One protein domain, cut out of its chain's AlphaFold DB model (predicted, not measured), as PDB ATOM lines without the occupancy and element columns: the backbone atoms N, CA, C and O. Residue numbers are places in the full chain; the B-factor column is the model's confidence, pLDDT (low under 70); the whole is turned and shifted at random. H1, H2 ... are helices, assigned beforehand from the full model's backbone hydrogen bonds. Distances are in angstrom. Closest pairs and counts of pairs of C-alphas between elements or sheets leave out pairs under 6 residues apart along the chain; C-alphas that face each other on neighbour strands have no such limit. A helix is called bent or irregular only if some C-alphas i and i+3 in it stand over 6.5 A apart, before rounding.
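Overview. This is residues 37 to 145 of the 147 residues of an uncharacterized protein of Rhodococcus sp. 06-221-2 (UniProt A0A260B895). One long helix, H1, makes the length, residues 37 to 53 sticking out; H4 packs side by side with it, H2 crosses it, and small H3 sits off the other helices. The printed part has 109 residues, with four named helices, H1 to H4 in order along the chain, which hold 78 of them, and no named strand; its class is all helix. The whole is loose, with a radius of gyration of the C-alphas of 18.6 A, spanning 72 by 28 by 21 A.

Along the chain. H1, residues 37 to 83, runs 69.1 A from C-alpha 37 at (7.837, -0.181, 79.013). H2, residues 98 to 106, 13.9 A, is only just irregular: C-alphas 102 and 105 are 6.7 A apart. H3, residues 111 to 115, is 5.8 A. H4, residues 127 to 143, runs 24.4 A to C-alpha 143 at (-1.665, 27.318, 97.328).

Arrangement. Residues 60 to 67 of H1 touch H2, closest C-alphas Trp 64 and Trp 99, 5.1 A, at a steep tilt of 62 degrees. Residues 61 to 72 touch H4, closest C-alphas Val 61 and Ile 137, 6.9 A, at a shallow tilt of 8 degrees, opposite ways. H3 touches no helix. Every O i to N i+4 pair is within hydrogen-bond range in H1, H3 and H4; in H2, 3 of 5.

Size, cuts and confidence. The C-alphas farthest apart, Arg 37 and Asp 85, are 72.1 A apart. The printed part has no cut. Links H1 to H2 and H3 to H4 are long. Residues 109 to 125, among others, have pLDDT under 70.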
ATOM      1  N   ARG A  37       8.093  -1.244  80.002       62.34
ATOM      2  CA  ARG A  37       7.837  -0.181  79.013       62.34
ATOM      3  C   ARG A  37       6.486   0.513  79.187       62.34
ATOM      4  O   ARG A  37       6.397   1.710  78.955       62.34
ATOM      5  N   LEU A  38       5.434  -0.214  79.569       66.44
ATOM      6  CA  LEU A  38       4.131   0.393  79.860       66.44
ATOM      7  C   LEU A  38       4.189   1.261  81.122       66.44
ATOM      8  O   LEU A  38       3.654   2.359  81.098       66.44
ATOM      9  N   ASP A  39       4.880   0.808  82.170       75.62
ATOM     10  CA  ASP A  39       5.101   1.581  83.403       75.62
ATOM     11  C   ASP A  39       5.954   2.841  83.147       75.62
ATOM     12  O   ASP A  39       5.729   3.895  83.732       75.62
ATOM     13  N   GLU A  40       6.914   2.769  82.222       74.50
ATOM     14  CA  GLU A  40       7.718   3.916  81.779       74.50
ATOM     15  C   GLU A  40       6.910   4.916  80.928       74.50
ATOM     16  O   GLU A  40       7.019   6.130  81.116       74.50
ATOM     17  N   LEU A  41       6.046   4.426  80.031       73.50
ATOM     18  CA  LEU A  41       5.114   5.267  79.271       73.50
ATOM     19  C   LEU A  41       4.074   5.943  80.175       73.50
ATOM     20  O   LEU A  41       3.750   7.106  79.954       73.50
ATOM     21  N   ASP A  42       3.585   5.249  81.205       82.31
ATOM     22  CA  ASP A  42       2.659   5.833  82.181       82.31
ATOM     23  C   ASP A  42       3.348   6.946  82.980       82.31
ATOM     24  O   ASP A  42       2.863   8.071  83.006       82.31
ATOM     25  N   LYS A  43       4.560   6.696  83.496       81.88
ATOM     26  CA  LYS A  43       5.349   7.715  84.216       81.88
ATOM     27  C   LYS A  43       5.657   8.938  83.364       81.88
ATOM     28  O   LYS A  43       5.594  10.062  83.851       81.88
ATOM     29  N   THR A  44       6.030   8.741  82.100       83.75
ATOM     30  CA  THR A  44       6.312   9.869  81.199       83.75
ATOM     31  C   THR A  44       5.053  10.667  80.873       83.75
ATOM     32  O   THR A  44       5.138  11.895  80.791       83.75
ATOM     33  N   ARG A  45       3.890  10.012  80.754       84.69
ATOM     34  CA  ARG A  45       2.597  10.692  80.620       84.69
ATOM     35  C   ARG A  45       2.267  11.496  81.875       84.69
ATOM     36  O   ARG A  45       1.976  12.679  81.749       84.69
ATOM     37  N   ASP A  46       2.402  10.899  83.054       88.81
ATOM     38  CA  ASP A  46       2.102  11.557  84.329       88.81
ATOM     39  C   ASP A  46       2.983  12.803  84.535       88.81
ATOM     40  O   ASP A  46       2.485  13.884  84.850       88.81
ATOM     41  N   ILE A  47       4.285  12.706  84.233       88.56
ATOM     42  CA  ILE A  47       5.212  13.851  84.273       88.56
ATOM     43  C   ILE A  47       4.789  14.949  83.286       88.56
ATOM     44  O   ILE A  47       4.865  16.140  83.607       88.56
ATOM     45  N   ALA A  48       4.372  14.578  82.072       90.62
ATOM     46  CA  ALA A  48       3.936  15.538  81.064       90.62
ATOM     47  C   ALA A  48       2.626  16.234  81.465       90.62
ATOM     48  O   ALA A  48       2.510  17.451  81.303       90.62
ATOM     49  N   GLU A  49       1.669  15.493  82.027       92.12
ATOM     50  CA  GLU A  49       0.401  16.024  82.534       92.12
ATOM     51  C   GLU A  49       0.619  16.987  83.707       92.12
ATOM     52  O   GLU A  49       0.041  18.080  83.728       92.12
ATOM     53  N   ASP A  50       1.499  16.638  84.647       91.00
ATOM     54  CA  ASP A  50       1.847  17.500  85.778       91.00
ATOM     55  C   ASP A  50       2.554  18.783  85.324       91.00
ATOM     56  O   ASP A  50       2.230  19.882  85.796       91.00
ATOM     57  N   LYS A  51       3.475  18.675  84.359       92.56
ATOM     58  CA  LYS A  51       4.143  19.839  83.763       92.56
ATOM     59  C   LYS A  51       3.138  20.756  83.070       92.56
ATOM     60  O   LYS A  51       3.126  21.953  83.347       92.56
ATOM     61  N   ALA A  52       2.260  20.197  82.237       94.25
ATOM     62  CA  ALA A  52       1.234  20.957  81.527       94.25
ATOM     63  C   ALA A  52       0.274  21.660  82.500       94.25
ATOM     64  O   ALA A  52      -0.070  22.828  82.314       94.25
ATOM     65  N   ARG A  53      -0.113  20.985  83.590       94.19
ATOM     66  CA  ARG A  53      -0.951  21.571  84.643       94.19
ATOM     67  C   ARG A  53      -0.259  22.744  85.332       94.19
ATOM     68  O   ARG A  53      -0.906  23.754  85.610       94.19
ATOM     69  N   ARG A  54       1.040  22.624  85.617       94.75
ATOM     70  CA  ARG A  54       1.823  23.703  86.230       94.75
ATOM     71  C   ARG A  54       1.952  24.904  85.297       94.75
ATOM     72  O   ARG A  54       1.694  26.021  85.732       94.75
ATOM     73  N   GLU A  55       2.283  24.673  84.030       95.62
ATOM     74  CA  GLU A  55       2.388  25.721  83.006       95.62
ATOM     75  C   GLU A  55       1.057  26.461  82.822       95.62
ATOM     76  O   GLU A  55       1.024  27.691  82.806       95.62
ATOM     77  N   TYR A  56      -0.057  25.726  82.777       95.50
ATOM     78  CA  TYR A  56      -1.395  26.311  82.705       95.50
ATOM     79  C   TYR A  56      -1.693  27.234  83.895       95.50
ATOM     80  O   TYR A  56      -2.123  28.373  83.709       95.50
ATOM     81  N   LYS A  57      -1.415  26.776  85.121       96.19
ATOM     82  CA  LYS A  57      -1.598  27.579  86.338       96.19
ATOM     83  C   LYS A  57      -0.710  28.829  86.351       96.19
ATOM     84  O   LYS A  57      -1.180  29.902  86.717       96.19
ATOM     85  N   GLN A  58       0.550  28.712  85.925       96.56
ATOM     86  CA  GLN A  58       1.464  29.856  85.806       96.56
ATOM     87  C   GLN A  58       0.957  30.884  84.799       96.56
ATOM     88  O   GLN A  58       1.008  32.088  85.064       96.56
ATOM     89  N   LYS A  59       0.435  30.415  83.663       97.25
ATOM     90  CA  LYS A  59      -0.164  31.285  82.657       97.25
ATOM     91  C   LYS A  59      -1.370  32.034  83.223       97.25
ATOM     92  O   LYS A  59      -1.424  33.247  83.071       97.25
ATOM     93  N   LEU A  60      -2.277  31.351  83.926       97.31
ATOM     94  CA  LEU A  60      -3.420  32.001  84.577       97.31
ATOM     95  C   LEU A  60      -2.981  33.104  85.544       97.31
ATOM     96  O   LEU A  60      -3.438  34.234  85.417       97.31
ATOM     97  N   VAL A  61      -2.048  32.813  86.456       97.00
ATOM     98  CA  VAL A  61      -1.542  33.817  87.411       97.00
ATOM     99  C   VAL A  61      -0.903  35.008  86.695       97.00
ATOM    100  O   VAL A  61      -1.098  36.154  87.100       97.00
ATOM    101  N   THR A  62      -0.165  34.752  85.614       97.56
ATOM    102  CA  THR A  62       0.433  35.808  84.787       97.56
ATOM    103  C   THR A  62      -0.645  36.678  84.142       97.56
ATOM    104  O   THR A  62      -0.592  37.900  84.269       97.56
ATOM    105  N   ASP A  63      -1.649  36.060  83.519       97.25
ATOM    106  CA  ASP A  63      -2.769  36.755  82.878       97.25
ATOM    107  C   ASP A  63      -3.553  37.599  83.902       97.25
ATOM    108  O   ASP A  63      -3.896  38.749  83.626       97.25
ATOM    109  N   TRP A  64      -3.776  37.079  85.115       95.81
ATOM    110  CA  TRP A  64      -4.437  37.813  86.199       95.81
ATOM    111  C   TRP A  64      -3.635  39.029  86.663       95.81
ATOM    112  O   TRP A  64      -4.203  40.102  86.848       95.81
ATOM    113  N   ARG A  65      -2.313  38.891  86.825       95.69
ATOM    114  CA  ARG A  65      -1.434  40.006  87.219       95.69
ATOM    115  C   ARG A  65      -1.387  41.101  86.163       95.69
ATOM    116  O   ARG A  65      -1.460  42.277  86.511       95.69
ATOM    117  N   ILE A  66      -1.271  40.715  84.892       96.62
ATOM    118  CA  ILE A  66      -1.286  41.658  83.771       96.62
ATOM    119  C   ILE A  66      -2.627  42.392  83.735       96.62
ATOM    120  O   ILE A  66      -2.640  43.620  83.715       96.62
ATOM    121  N   GLY A  67      -3.740  41.658  83.801       93.19
ATOM    122  CA  GLY A  67      -5.077  42.247  83.784       93.19
ATOM    123  C   GLY A  67      -5.340  43.191  84.957       93.19
ATOM    124  O   GLY A  67      -5.909  44.265  84.773       93.19
ATOM    125  N   LEU A  68      -4.861  42.844  86.154       91.56
ATOM    126  CA  LEU A  68      -4.974  43.706  87.328       91.56
ATOM    127  C   LEU A  68      -4.152  44.996  87.186       91.56
ATOM    128  O   LEU A  68      -4.624  46.068  87.560       91.56
ATOM    129  N   ALA A  69      -2.935  44.905  86.639       92.94
ATOM    130  CA  ALA A  69      -2.096  46.071  86.376       92.94
ATOM    131  C   ALA A  69      -2.712  46.990  85.309       92.94
ATOM    132  O   ALA A  69      -2.672  48.209  85.460       92.94
ATOM    133  N   GLN A  70      -3.320  46.416  84.267       92.62
ATOM    134  CA  GLN A  70      -4.054  47.167  83.246       92.62
ATOM    135  C   GLN A  70      -5.264  47.890  83.844       92.62
ATOM    136  O   GLN A  70      -5.399  49.091  83.650       92.62
ATOM    137  N   ALA A  71      -6.076  47.208  84.657       88.62
ATOM    138  CA  ALA A  71      -7.219  47.832  85.324       88.62
ATOM    139  C   ALA A  71      -6.805  49.004  86.238       88.62
ATOM    140  O   ALA A  71      -7.495  50.018  86.298       88.62
ATOM    141  N   ALA A  72      -5.653  48.895  86.910       88.88
ATOM    142  CA  ALA A  72      -5.097  49.986  87.707       88.88
ATOM    143  C   ALA A  72      -4.685  51.196  86.852       88.88
ATOM    144  O   ALA A  72      -4.881  52.340  87.260       88.88
ATOM    145  N   GLN A  73      -4.110  50.952  85.670       90.75
ATOM    146  CA  GLN A  73      -3.742  52.008  84.724       90.75
ATOM    147  C   GLN A  73      -4.978  52.694  84.136       90.75
ATOM    148  O   GLN A  73      -5.007  53.920  84.077       90.75
ATOM    149  N   GLU A  74      -5.994  51.918  83.754       89.38
ATOM    150  CA  GLU A  74      -7.262  52.434  83.229       89.38
ATOM    151  C   GLU A  74      -7.982  53.312  84.260       89.38
ATOM    152  O   GLU A  74      -8.485  54.377  83.908       89.38
ATOM    153  N   GLU A  75      -8.004  52.915  85.538       87.19
ATOM    154  CA  GLU A  75      -8.586  53.748  86.597       87.19
ATOM    155  C   GLU A  75      -7.799  55.049  86.787       87.19
ATOM    156  O   GLU A  75      -8.397  56.117  86.851       87.19
ATOM    157  N   ALA A  76      -6.465  54.987  86.819       87.44
ATOM    158  CA  ALA A  76      -5.636  56.185  86.963       87.44
ATOM    159  C   ALA A  76      -5.797  57.154  85.775       87.44
ATOM    160  O   ALA A  76      -5.746  58.375  85.939       87.44
ATOM    161  N   GLU A  77      -5.984  56.625  84.563       88.38
ATOM    162  CA  GLU A  77      -6.308  57.430  83.387       88.38
ATOM    163  C   GLU A  77      -7.705  58.049  83.498       88.38
ATOM    164  O   GLU A  77      -7.864  59.240  83.226       88.38
ATOM    165  N   TRP A  78      -8.694  57.278  83.951       86.88
ATOM    166  CA  TRP A  78     -10.048  57.768  84.192       86.88
ATOM    167  C   TRP A  78     -10.081  58.897  85.233       86.88
ATOM    168  O   TRP A  78     -10.682  59.940  84.969       86.88
ATOM    169  N   GLU A  79      -9.385  58.741  86.364       85.62
ATOM    170  CA  GLU A  79      -9.247  59.777  87.399       85.62
ATOM    171  C   GLU A  79      -8.614  61.051  86.821       85.62
ATOM    172  O   GLU A  79      -9.160  62.145  86.971       85.62
ATOM    173  N   ARG A  80      -7.518  60.913  86.060       86.62
ATOM    174  CA  ARG A  80      -6.870  62.051  85.387       86.62
ATOM    175  C   ARG A  80      -7.821  62.771  84.429       86.62
ATOM    176  O   ARG A  80      -7.775  63.995  84.339       86.62
ATOM    177  N   LEU A  81      -8.624  62.037  83.661       86.69
ATOM    178  CA  LEU A  81      -9.578  62.630  82.721       86.69
ATOM    179  C   LEU A  81     -10.736  63.326  83.445       86.69
ATOM    180  O   LEU A  81     -11.229  64.338  82.949       86.69
ATOM    181  N   MET A  82     -11.137  62.821  84.614       85.00
ATOM    182  CA  MET A  82     -12.160  63.461  85.439       85.00
ATOM    183  C   MET A  82     -11.710  64.809  86.002       85.00
ATOM    184  O   MET A  82     -12.494  65.757  85.995       85.00
ATOM    185  N   ASP A  83     -10.443  64.929  86.396       81.62
ATOM    186  CA  ASP A  83      -9.863  66.187  86.888       81.62
ATOM    187  C   ASP A  83      -9.763  67.282  85.810       81.62
ATOM    188  O   ASP A  83      -9.646  68.467  86.123       81.62
ATOM    189  N   LEU A  84      -9.805  66.904  84.529       83.12
ATOM    190  CA  LEU A  84      -9.686  67.823  83.392       83.12
ATOM    191  C   LEU A  84     -11.030  68.408  82.928       83.12
ATOM    192  O   LEU A  84     -11.073  69.043  81.874       83.12
ATOM    193  N   ASP A  85     -12.115  68.185  83.682       70.12
ATOM    194  CA  ASP A  85     -13.491  68.593  83.344       70.12
ATOM    195  C   ASP A  85     -13.924  68.114  81.939       70.12
ATOM    196  O   ASP A  85     -14.793  68.683  81.269       70.12
ATOM    197  N   ALA A  86     -13.285  67.039  81.461       65.81
ATOM    198  CA  ALA A  86     -13.716  66.326  80.276       65.81
ATOM    199  C   ALA A  86     -15.066  65.672  80.589       65.81
ATOM    200  O   ALA A  86     -15.270  65.162  81.693       65.81
ATOM    201  N   ALA A  87     -15.993  65.686  79.622       73.12
ATOM    202  CA  ALA A  87     -17.297  65.036  79.755       73.12
ATOM    203  C   ALA A  87     -17.133  63.663  80.423       73.12
ATOM    204  O   ALA A  87     -16.343  62.862  79.929       73.12
ATOM    205  N   ALA A  88     -17.841  63.447  81.541       67.56
ATOM    206  CA  ALA A  88     -17.588  62.362  82.490       67.56
ATOM    207  C   ALA A  88     -17.261  61.035  81.777       67.56
ATOM    208  O   ALA A  88     -18.176  60.400  81.236       67.56
ATOM    209  N   PRO A  89     -15.974  60.631  81.714       78.06
ATOM    210  CA  PRO A  89     -15.592  59.420  81.010       78.06
ATOM    211  C   PRO A  89     -16.248  58.214  81.680       78.06
ATOM    212  O   PRO A  89     -16.510  58.202  82.886       78.06
ATOM    213  N   ILE A  90     -16.541  57.177  80.896       80.94
ATOM    214  CA  ILE A  90     -17.102  55.941  81.441       80.94
ATOM    215  C   ILE A  90     -16.030  55.291  82.308       80.94
ATOM    216  O   ILE A  90     -14.927  55.023  81.834       80.94
ATOM    217  N   ARG A  91     -16.366  55.022  83.571       81.81
ATOM    218  CA  ARG A  91     -15.451  54.354  84.492       81.81
ATOM    219  C   ARG A  91     -15.135  52.935  84.000       81.81
ATOM    220  O   ARG A  91     -16.081  52.202  83.677       81.81
ATOM    221  N   PRO A  92     -13.853  52.532  83.938       80.25
ATOM    222  CA  PRO A  92     -13.464  51.213  83.456       80.25
ATOM    223  C   PRO A  92     -14.030  50.110  84.351       80.25
ATOM    224  O   PRO A  92     -14.128  50.253  85.573       80.25
ATOM    225  N   LYS A  93     -14.437  49.001  83.725       82.25
ATOM    226  CA  LYS A  93     -15.050  47.849  84.396       82.25
ATOM    227  C   LYS A  93     -14.170  46.617  84.256       82.25
ATOM    228  O   LYS A  93     -13.692  46.311  83.166       82.25
ATOM    229  N   ILE A  94     -14.029  45.875  85.351       80.94
ATOM    230  CA  ILE A  94     -13.283  44.608  85.364       80.94
ATOM    231  C   ILE A  94     -14.189  43.388  85.144       80.94
ATOM    232  O   ILE A  94     -13.718  42.339  84.716       80.94
ATOM    233  N   THR A  95     -15.498  43.505  85.393       82.19
ATOM    234  CA  THR A  95     -16.463  42.435  85.083       82.19
ATOM    235  C   THR A  95     -16.531  42.191  83.581       82.19
ATOM    236  O   THR A  95     -16.563  43.136  82.796       82.19
ATOM    237  N   GLY A  96     -16.576  40.921  83.179       81.56
ATOM    238  CA  GLY A  96     -16.541  40.522  81.774       81.56
ATOM    239  C   GLY A  96     -15.138  40.506  81.166       81.56
ATOM    240  O   GLY A  96     -14.972  39.990  80.061       81.56
ATOM    241  N   GLN A  97     -14.115  40.994  81.876       87.56
ATOM    242  CA  GLN A  97     -12.731  40.823  81.445       87.56
ATOM    243  C   GLN A  97     -12.313  39.363  81.622       87.56
ATOM    244  O   GLN A  97     -12.509  38.769  82.682       87.56
ATOM    245  N   VAL A  98     -11.682  38.788  80.597       93.06
ATOM    246  CA  VAL A  98     -11.300  37.362  80.567       93.06
ATOM    247  C   VAL A  98     -10.426  36.975  81.767       93.06
ATOM    248  O   VAL A  98     -10.612  35.917  82.372       93.06
ATOM    249  N   TRP A  99      -9.486  37.844  82.145       93.25
ATOM    250  CA  TRP A  99      -8.614  37.609  83.297       93.25
ATOM    251  C   TRP A  99      -9.411  37.562  84.610       93.25
ATOM    252  O   TRP A  99      -9.143  36.726  85.466       93.25
ATOM    253  N   PHE A 100     -10.433  38.405  84.755       89.62
ATOM    254  CA  PHE A 100     -11.227  38.482  85.973       89.62
ATOM    255  C   PHE A 100     -12.224  37.323  86.073       89.62
ATOM    256  O   PHE A 100     -12.330  36.678  87.116       89.62
ATOM    257  N   GLU A 101     -12.900  36.989  84.971       89.00
ATOM    258  CA  GLU A 101     -13.837  35.860  84.943       89.00
ATOM    259  C   GLU A 101     -13.128  34.514  85.139       89.00
ATOM    260  O   GLU A 101     -13.699  33.604  85.736       89.00
ATOM    261  N   SER A 102     -11.869  34.382  84.706       93.00
ATOM    262  CA  SER A 102     -11.062  33.186  84.989       93.00
ATOM    263  C   SER A 102     -10.519  33.133  86.422       93.00
ATOM    264  O   SER A 102     -10.293  32.039  86.929       93.00
ATOM    265  N   LEU A 103     -10.343  34.274  87.095       90.81
ATOM    266  CA  LEU A 103      -9.965  34.340  88.512       90.81
ATOM    267  C   LEU A 103     -11.146  34.004  89.436       90.81
ATOM    268  O   LEU A 103     -10.969  33.368  90.474       90.81
ATOM    269  N   ARG A 104     -12.359  34.411  89.054       87.56
ATOM    270  CA  ARG A 104     -13.577  34.332  89.871       87.56
ATOM    271  C   ARG A 104     -13.854  32.962  90.518       87.56
ATOM    272  O   ARG A 104     -14.211  32.962  91.696       87.56
ATOM    273  N   PRO A 105     -13.665  31.805  89.849       89.56
ATOM    274  CA  PRO A 105     -13.870  30.488  90.462       89.56
ATOM    275  C   PRO A 105     -12.882  30.151  91.589       89.56
ATOM    276  O   PRO A 105     -13.112  29.203  92.335       89.56
ATOM    277  N   HIS A 106     -11.776  30.890  91.698       89.25
ATOM    278  CA  HIS A 106     -10.710  30.667  92.680       89.25
ATOM    279  C   HIS A 106     -10.783  31.618  93.881       89.25
ATOM    280  O   HIS A 106     -10.034  31.459  94.850       89.25
ATOM    281  N   LEU A 107     -11.681  32.604  93.826       86.62
ATOM    282  CA  LEU A 107     -11.927  33.521  94.928       86.62
ATOM    283  C   LEU A 107     -12.738  32.827  96.036       86.62
ATOM    284  O   LEU A 107     -13.543  31.934  95.756       86.62
ATOM    285  N   PRO A 108     -12.538  33.210  97.309       80.00
ATOM    286  CA  PRO A 108     -13.211  32.575  98.436       80.00
ATOM    287  C   PRO A 108     -14.733  32.677  98.301       80.00
ATOM    288  O   PRO A 108     -15.268  33.770  98.194       80.00
ATOM    289  N   ALA A 109     -15.443  31.548  98.376       66.81
ATOM    290  CA  ALA A 109     -16.892  31.469  98.152       66.81
ATOM    291  C   ALA A 109     -17.757  32.172  99.216       66.81
ATOM    292  O   ALA A 109     -18.975  32.254  99.055       66.81
ATOM    293  N   SER A 110     -17.167  32.654 100.318       62.75
ATOM    294  CA  SER A 110     -17.934  33.384 101.326       62.75
ATOM    295  C   SER A 110     -18.520  34.637 100.688       62.75
ATOM    296  O   SER A 110     -17.776  35.473 100.170       62.75
ATOM    297  N   GLU A 111     -19.839  34.779 100.754       53.16
ATOM    298  CA  GLU A 111     -20.556  35.908 100.168       53.16
ATOM    299  C   GLU A 111     -19.995  37.243 100.677       53.16
ATOM    300  O   GLU A 111     -19.792  38.146  99.884       53.16
ATOM    301  N   ALA A 112     -19.589  37.324 101.951       57.44
ATOM    302  CA  ALA A 112     -18.914  38.487 102.536       57.44
ATOM    303  C   ALA A 112     -17.516  38.775 101.939       57.44
ATOM    304  O   ALA A 112     -17.148  39.932 101.750       57.44
ATOM    305  N   GLY A 113     -16.733  37.736 101.629       57.62
ATOM    306  CA  GLY A 113     -15.406  37.852 101.012       57.62
ATOM    307  C   GLY A 113     -15.479  38.246  99.538       57.62
ATOM    308  O   GLY A 113     -14.744  39.124  99.102       57.62
ATOM    309  N   LEU A 114     -16.441  37.695  98.793       61.00
ATOM    310  CA  LEU A 114     -16.763  38.177  97.448       61.00
ATOM    311  C   LEU A 114     -17.371  39.584  97.507       61.00
ATOM    312  O   LEU A 114     -17.048  40.395  96.651       61.00
ATOM    313  N   GLN A 115     -18.168  39.919  98.533       62.91
ATOM    314  CA  GLN A 115     -18.683  41.275  98.824       62.91
ATOM    315  C   GLN A 115     -17.599  42.306  99.039       62.91
ATOM    316  O   GLN A 115     -17.654  43.401  98.481       62.91
ATOM    317  N   ALA A 116     -16.561  41.909  99.753       60.22
ATOM    318  CA  ALA A 116     -15.376  42.706  99.973       60.22
ATOM    319  C   ALA A 116     -14.504  42.896  98.713       60.22
ATOM    320  O   ALA A 116     -13.632  43.771  98.735       60.22
ATOM    321  N   LEU A 117     -14.719  42.096  97.659       59.19
ATOM    322  CA  LEU A 117     -13.904  42.061  96.439       59.19
ATOM    323  C   LEU A 117     -14.662  42.515  95.168       59.19
ATOM    324  O   LEU A 117     -14.023  43.035  94.257       59.19
ATOM    325  N   VAL A 118     -15.990  42.324  95.065       57.56
ATOM    326  CA  VAL A 118     -16.736  42.332  93.782       57.56
ATOM    327  C   VAL A 118     -18.250  42.613  93.921       57.56
ATOM    328  O   VAL A 118     -19.014  41.673  93.745       57.56
ATOM    329  N   PHE A 119     -18.776  43.823  94.190       49.88
ATOM    330  CA  PHE A 119     -20.259  43.986  94.189       49.88
ATOM    331  C   PHE A 119     -20.842  45.132  93.350       49.88
ATOM    332  O   PHE A 119     -20.517  46.303  93.532       49.88
ATOM    333  N   GLY A 120     -21.758  44.720  92.461       49.25
ATOM    334  CA  GLY A 120     -22.528  45.490  91.481       49.25
ATOM    335  C   GLY A 120     -22.610  44.738  90.141       49.25
ATOM    336  O   GLY A 120     -21.690  44.000  89.804       49.25
ATOM    337  N   ALA A 121     -23.677  44.927  89.349       49.97
ATOM    338  CA  ALA A 121     -23.731  44.434  87.957       49.97
ATOM    339  C   ALA A 121     -22.657  45.092  87.059       49.97
ATOM    340  O   ALA A 121     -22.374  44.627  85.960       49.97
ATOM    341  N   GLU A 122     -22.047  46.167  87.560       52.06
ATOM    342  CA  GLU A 122     -21.005  46.953  86.923       52.06
ATOM    343  C   GLU A 122     -19.873  47.200  87.931       52.06
ATOM    344  O   GLU A 122     -19.934  48.131  88.734       52.06
ATOM    345  N   VAL A 123     -18.850  46.341  87.949       61.47
ATOM    346  CA  VAL A 123     -17.716  46.491  88.875       61.47
ATOM    347  C   VAL A 123     -16.665  47.386  88.239       61.47
ATOM    348  O   VAL A 123     -15.998  46.970  87.292       61.47
ATOM    349  N   SER A 124     -16.509  48.596  88.776       61.16
ATOM    350  CA  SER A 124     -15.351  49.452  88.501       61.16
ATOM    351  C   SER A 124     -14.173  49.101  89.402       61.16
ATOM    352  O   SER A 124     -14.358  48.601  90.520       61.16
ATOM    353  N   TYR A 125     -12.964  49.340  88.896       62.81
ATOM    354  CA  TYR A 125     -11.744  49.205  89.680       62.81
ATOM    355  C   TYR A 125     -11.713  50.257  90.807       62.81
ATOM    356  O   TYR A 125     -12.257  51.351  90.693       62.81
ATOM    357  N   ASP A 126     -11.126  49.884  91.941       75.62
ATOM    358  CA  ASP A 126     -10.910  50.730  93.120       75.62
ATOM    359  C   ASP A 126      -9.554  50.313  93.709       75.62
ATOM    360  O   ASP A 126      -9.367  49.109  93.926       75.62
ATOM    361  N   PRO A 127      -8.605  51.231  93.970       76.31
ATOM    362  CA  PRO A 127      -7.259  50.888  94.436       76.31
ATOM    363  C   PRO A 127      -7.227  49.961  95.659       76.31
ATOM    364  O   PRO A 127      -6.419  49.031  95.720       76.31
ATOM    365  N   VAL A 128      -8.145  50.148  96.614       81.62
ATOM    366  CA  VAL A 128      -8.242  49.285  97.807       81.62
ATOM    367  C   VAL A 128      -8.622  47.854  97.422       81.62
ATOM    368  O   VAL A 128      -8.099  46.886  97.976       81.62
ATOM    369  N   ARG A 129      -9.523  47.701  96.448       79.81
ATOM    370  CA  ARG A 129      -9.956  46.392  95.936       79.81
ATOM    371  C   ARG A 129      -8.896  45.763  95.048       79.81
ATOM    372  O   ARG A 129      -8.701  44.555  95.121       79.81
ATOM    373  N   GLY A 130      -8.183  46.571  94.267       84.62
ATOM    374  CA  GLY A 130      -7.044  46.132  93.474       84.62
ATOM    375  C   GLY A 130      -5.971  45.471  94.337       84.62
ATOM    376  O   GLY A 130      -5.507  44.385  94.003       84.62
ATOM    377  N   LEU A 131      -5.656  46.063  95.493       86.25
ATOM    378  CA  LEU A 131      -4.718  45.475  96.453       86.25
ATOM    379  C   LEU A 131      -5.219  44.130  96.998       86.25
ATOM    380  O   LEU A 131      -4.477  43.154  97.007       86.25
ATOM    381  N   ARG A 132      -6.498  44.044  97.381       86.69
ATOM    382  CA  ARG A 132      -7.080  42.784  97.867       86.69
ATOM    383  C   ARG A 132      -7.085  41.690  96.798       86.69
ATOM    384  O   ARG A 132      -6.810  40.537  97.109       86.69
ATOM    385  N   LEU A 133      -7.364  42.033  95.538       88.50
ATOM    386  CA  LEU A 133      -7.252  41.090  94.423       88.50
ATOM    387  C   LEU A 133      -5.802  40.636  94.217       88.50
ATOM    388  O   LEU A 133      -5.577  39.456  93.957       88.50
ATOM    389  N   ALA A 134      -4.819  41.528  94.373       91.06
ATOM    390  CA  ALA A 134      -3.406  41.157  94.323       91.06
ATOM    391  C   ALA A 134      -3.034  40.167  95.442       91.06
ATOM    392  O   ALA A 134      -2.365  39.167  95.171       91.06
ATOM    393  N   ASP A 135      -3.509  40.405  96.667       91.25
ATOM    394  CA  ASP A 135      -3.293  39.515  97.813       91.25
ATOM    395  C   ASP A 135      -3.929  38.135  97.591       91.25
ATOM    396  O   ASP A 135      -3.306  37.108  97.876       91.25
ATOM    397  N   GLU A 136      -5.138  38.088  97.027       90.81
ATOM    398  CA  GLU A 136      -5.812  36.835  96.673       90.81
ATOM    399  C   GLU A 136      -5.075  36.076  95.565       90.81
ATOM    400  O   GLU A 136      -4.869  34.868  95.689       90.81
ATOM    401  N   ILE A 137      -4.597  36.762  94.522       93.19
ATOM    402  CA  ILE A 137      -3.757  36.141  93.485       93.19
ATOM    403  C   ILE A 137      -2.486  35.554  94.117       93.19
ATOM    404  O   ILE A 137      -2.122  34.416  93.821       93.19
ATOM    405  N   ALA A 138      -1.838  36.280  95.033       94.00
ATOM    406  CA  ALA A 138      -0.652  35.801  95.742       94.00
ATOM    407  C   ALA A 138      -0.952  34.638  96.708       94.00
ATOM    408  O   ALA A 138      -0.099  33.778  96.942       94.00
ATOM    409  N   ARG A 139      -2.150  34.582  97.302       94.38
ATOM    410  CA  ARG A 139      -2.616  33.418  98.073       94.38
ATOM    411  C   ARG A 139      -2.779  32.200  97.161       94.38
ATOM    412  O   ARG A 139      -2.212  31.155  97.469       94.38
ATOM    413  N   ILE A 140      -3.482  32.348  96.037       94.31
ATOM    414  CA  ILE A 140      -3.727  31.262  95.073       94.31
ATOM    415  C   ILE A 140      -2.404  30.727  94.508       94.31
ATOM    416  O   ILE A 140      -2.211  29.517  94.418       94.31
ATOM    417  N   GLU A 141      -1.463  31.610  94.173       94.88
ATOM    418  CA  GLU A 141      -0.145  31.225  93.660       94.88
ATOM    419  C   GLU A 141       0.638  30.345  94.654       94.88
ATOM    420  O   GLU A 141       1.209  29.325  94.254       94.88
ATOM    421  N   ARG A 142       0.598  30.683  95.953       95.44
ATOM    422  CA  ARG A 142       1.190  29.872  97.035       95.44
ATOM    423  C   ARG A 142       0.471  28.542  97.217       95.44
ATOM    424  O   ARG A 142       1.119  27.506  97.316       95.44
ATOM    425  N   GLU A 143      -0.862  28.546  97.225       94.69
ATOM    426  CA  GLU A 143      -1.665  27.318  97.328       94.69
ATOM    427  C   GLU A 143      -1.414  26.357  96.163       94.69
ATOM    428  O   GLU A 143      -1.511  25.140  96.308       94.69
ATOM    429  N   TRP A 144      -1.064  26.893  94.997       95.56
ATOM    430  CA  TRP A 144      -0.706  26.109  93.824       95.56
ATOM    431  C   TRP A 144       0.761  25.679  93.775       95.56
ATOM    432  O   TRP A 144       1.120  24.953  92.844       95.56
ATOM    433  N   GLY A 145       1.592  26.086  94.741       95.00
ATOM    434  CA  GLY A 145       3.022  25.766  94.780       95.00
ATOM    435  C   GLY A 145       3.794  26.346  93.594       95.00
ATOM    436  O   GLY A 145       4.725  25.721  93.079       95.00
TER     437      GLY A 145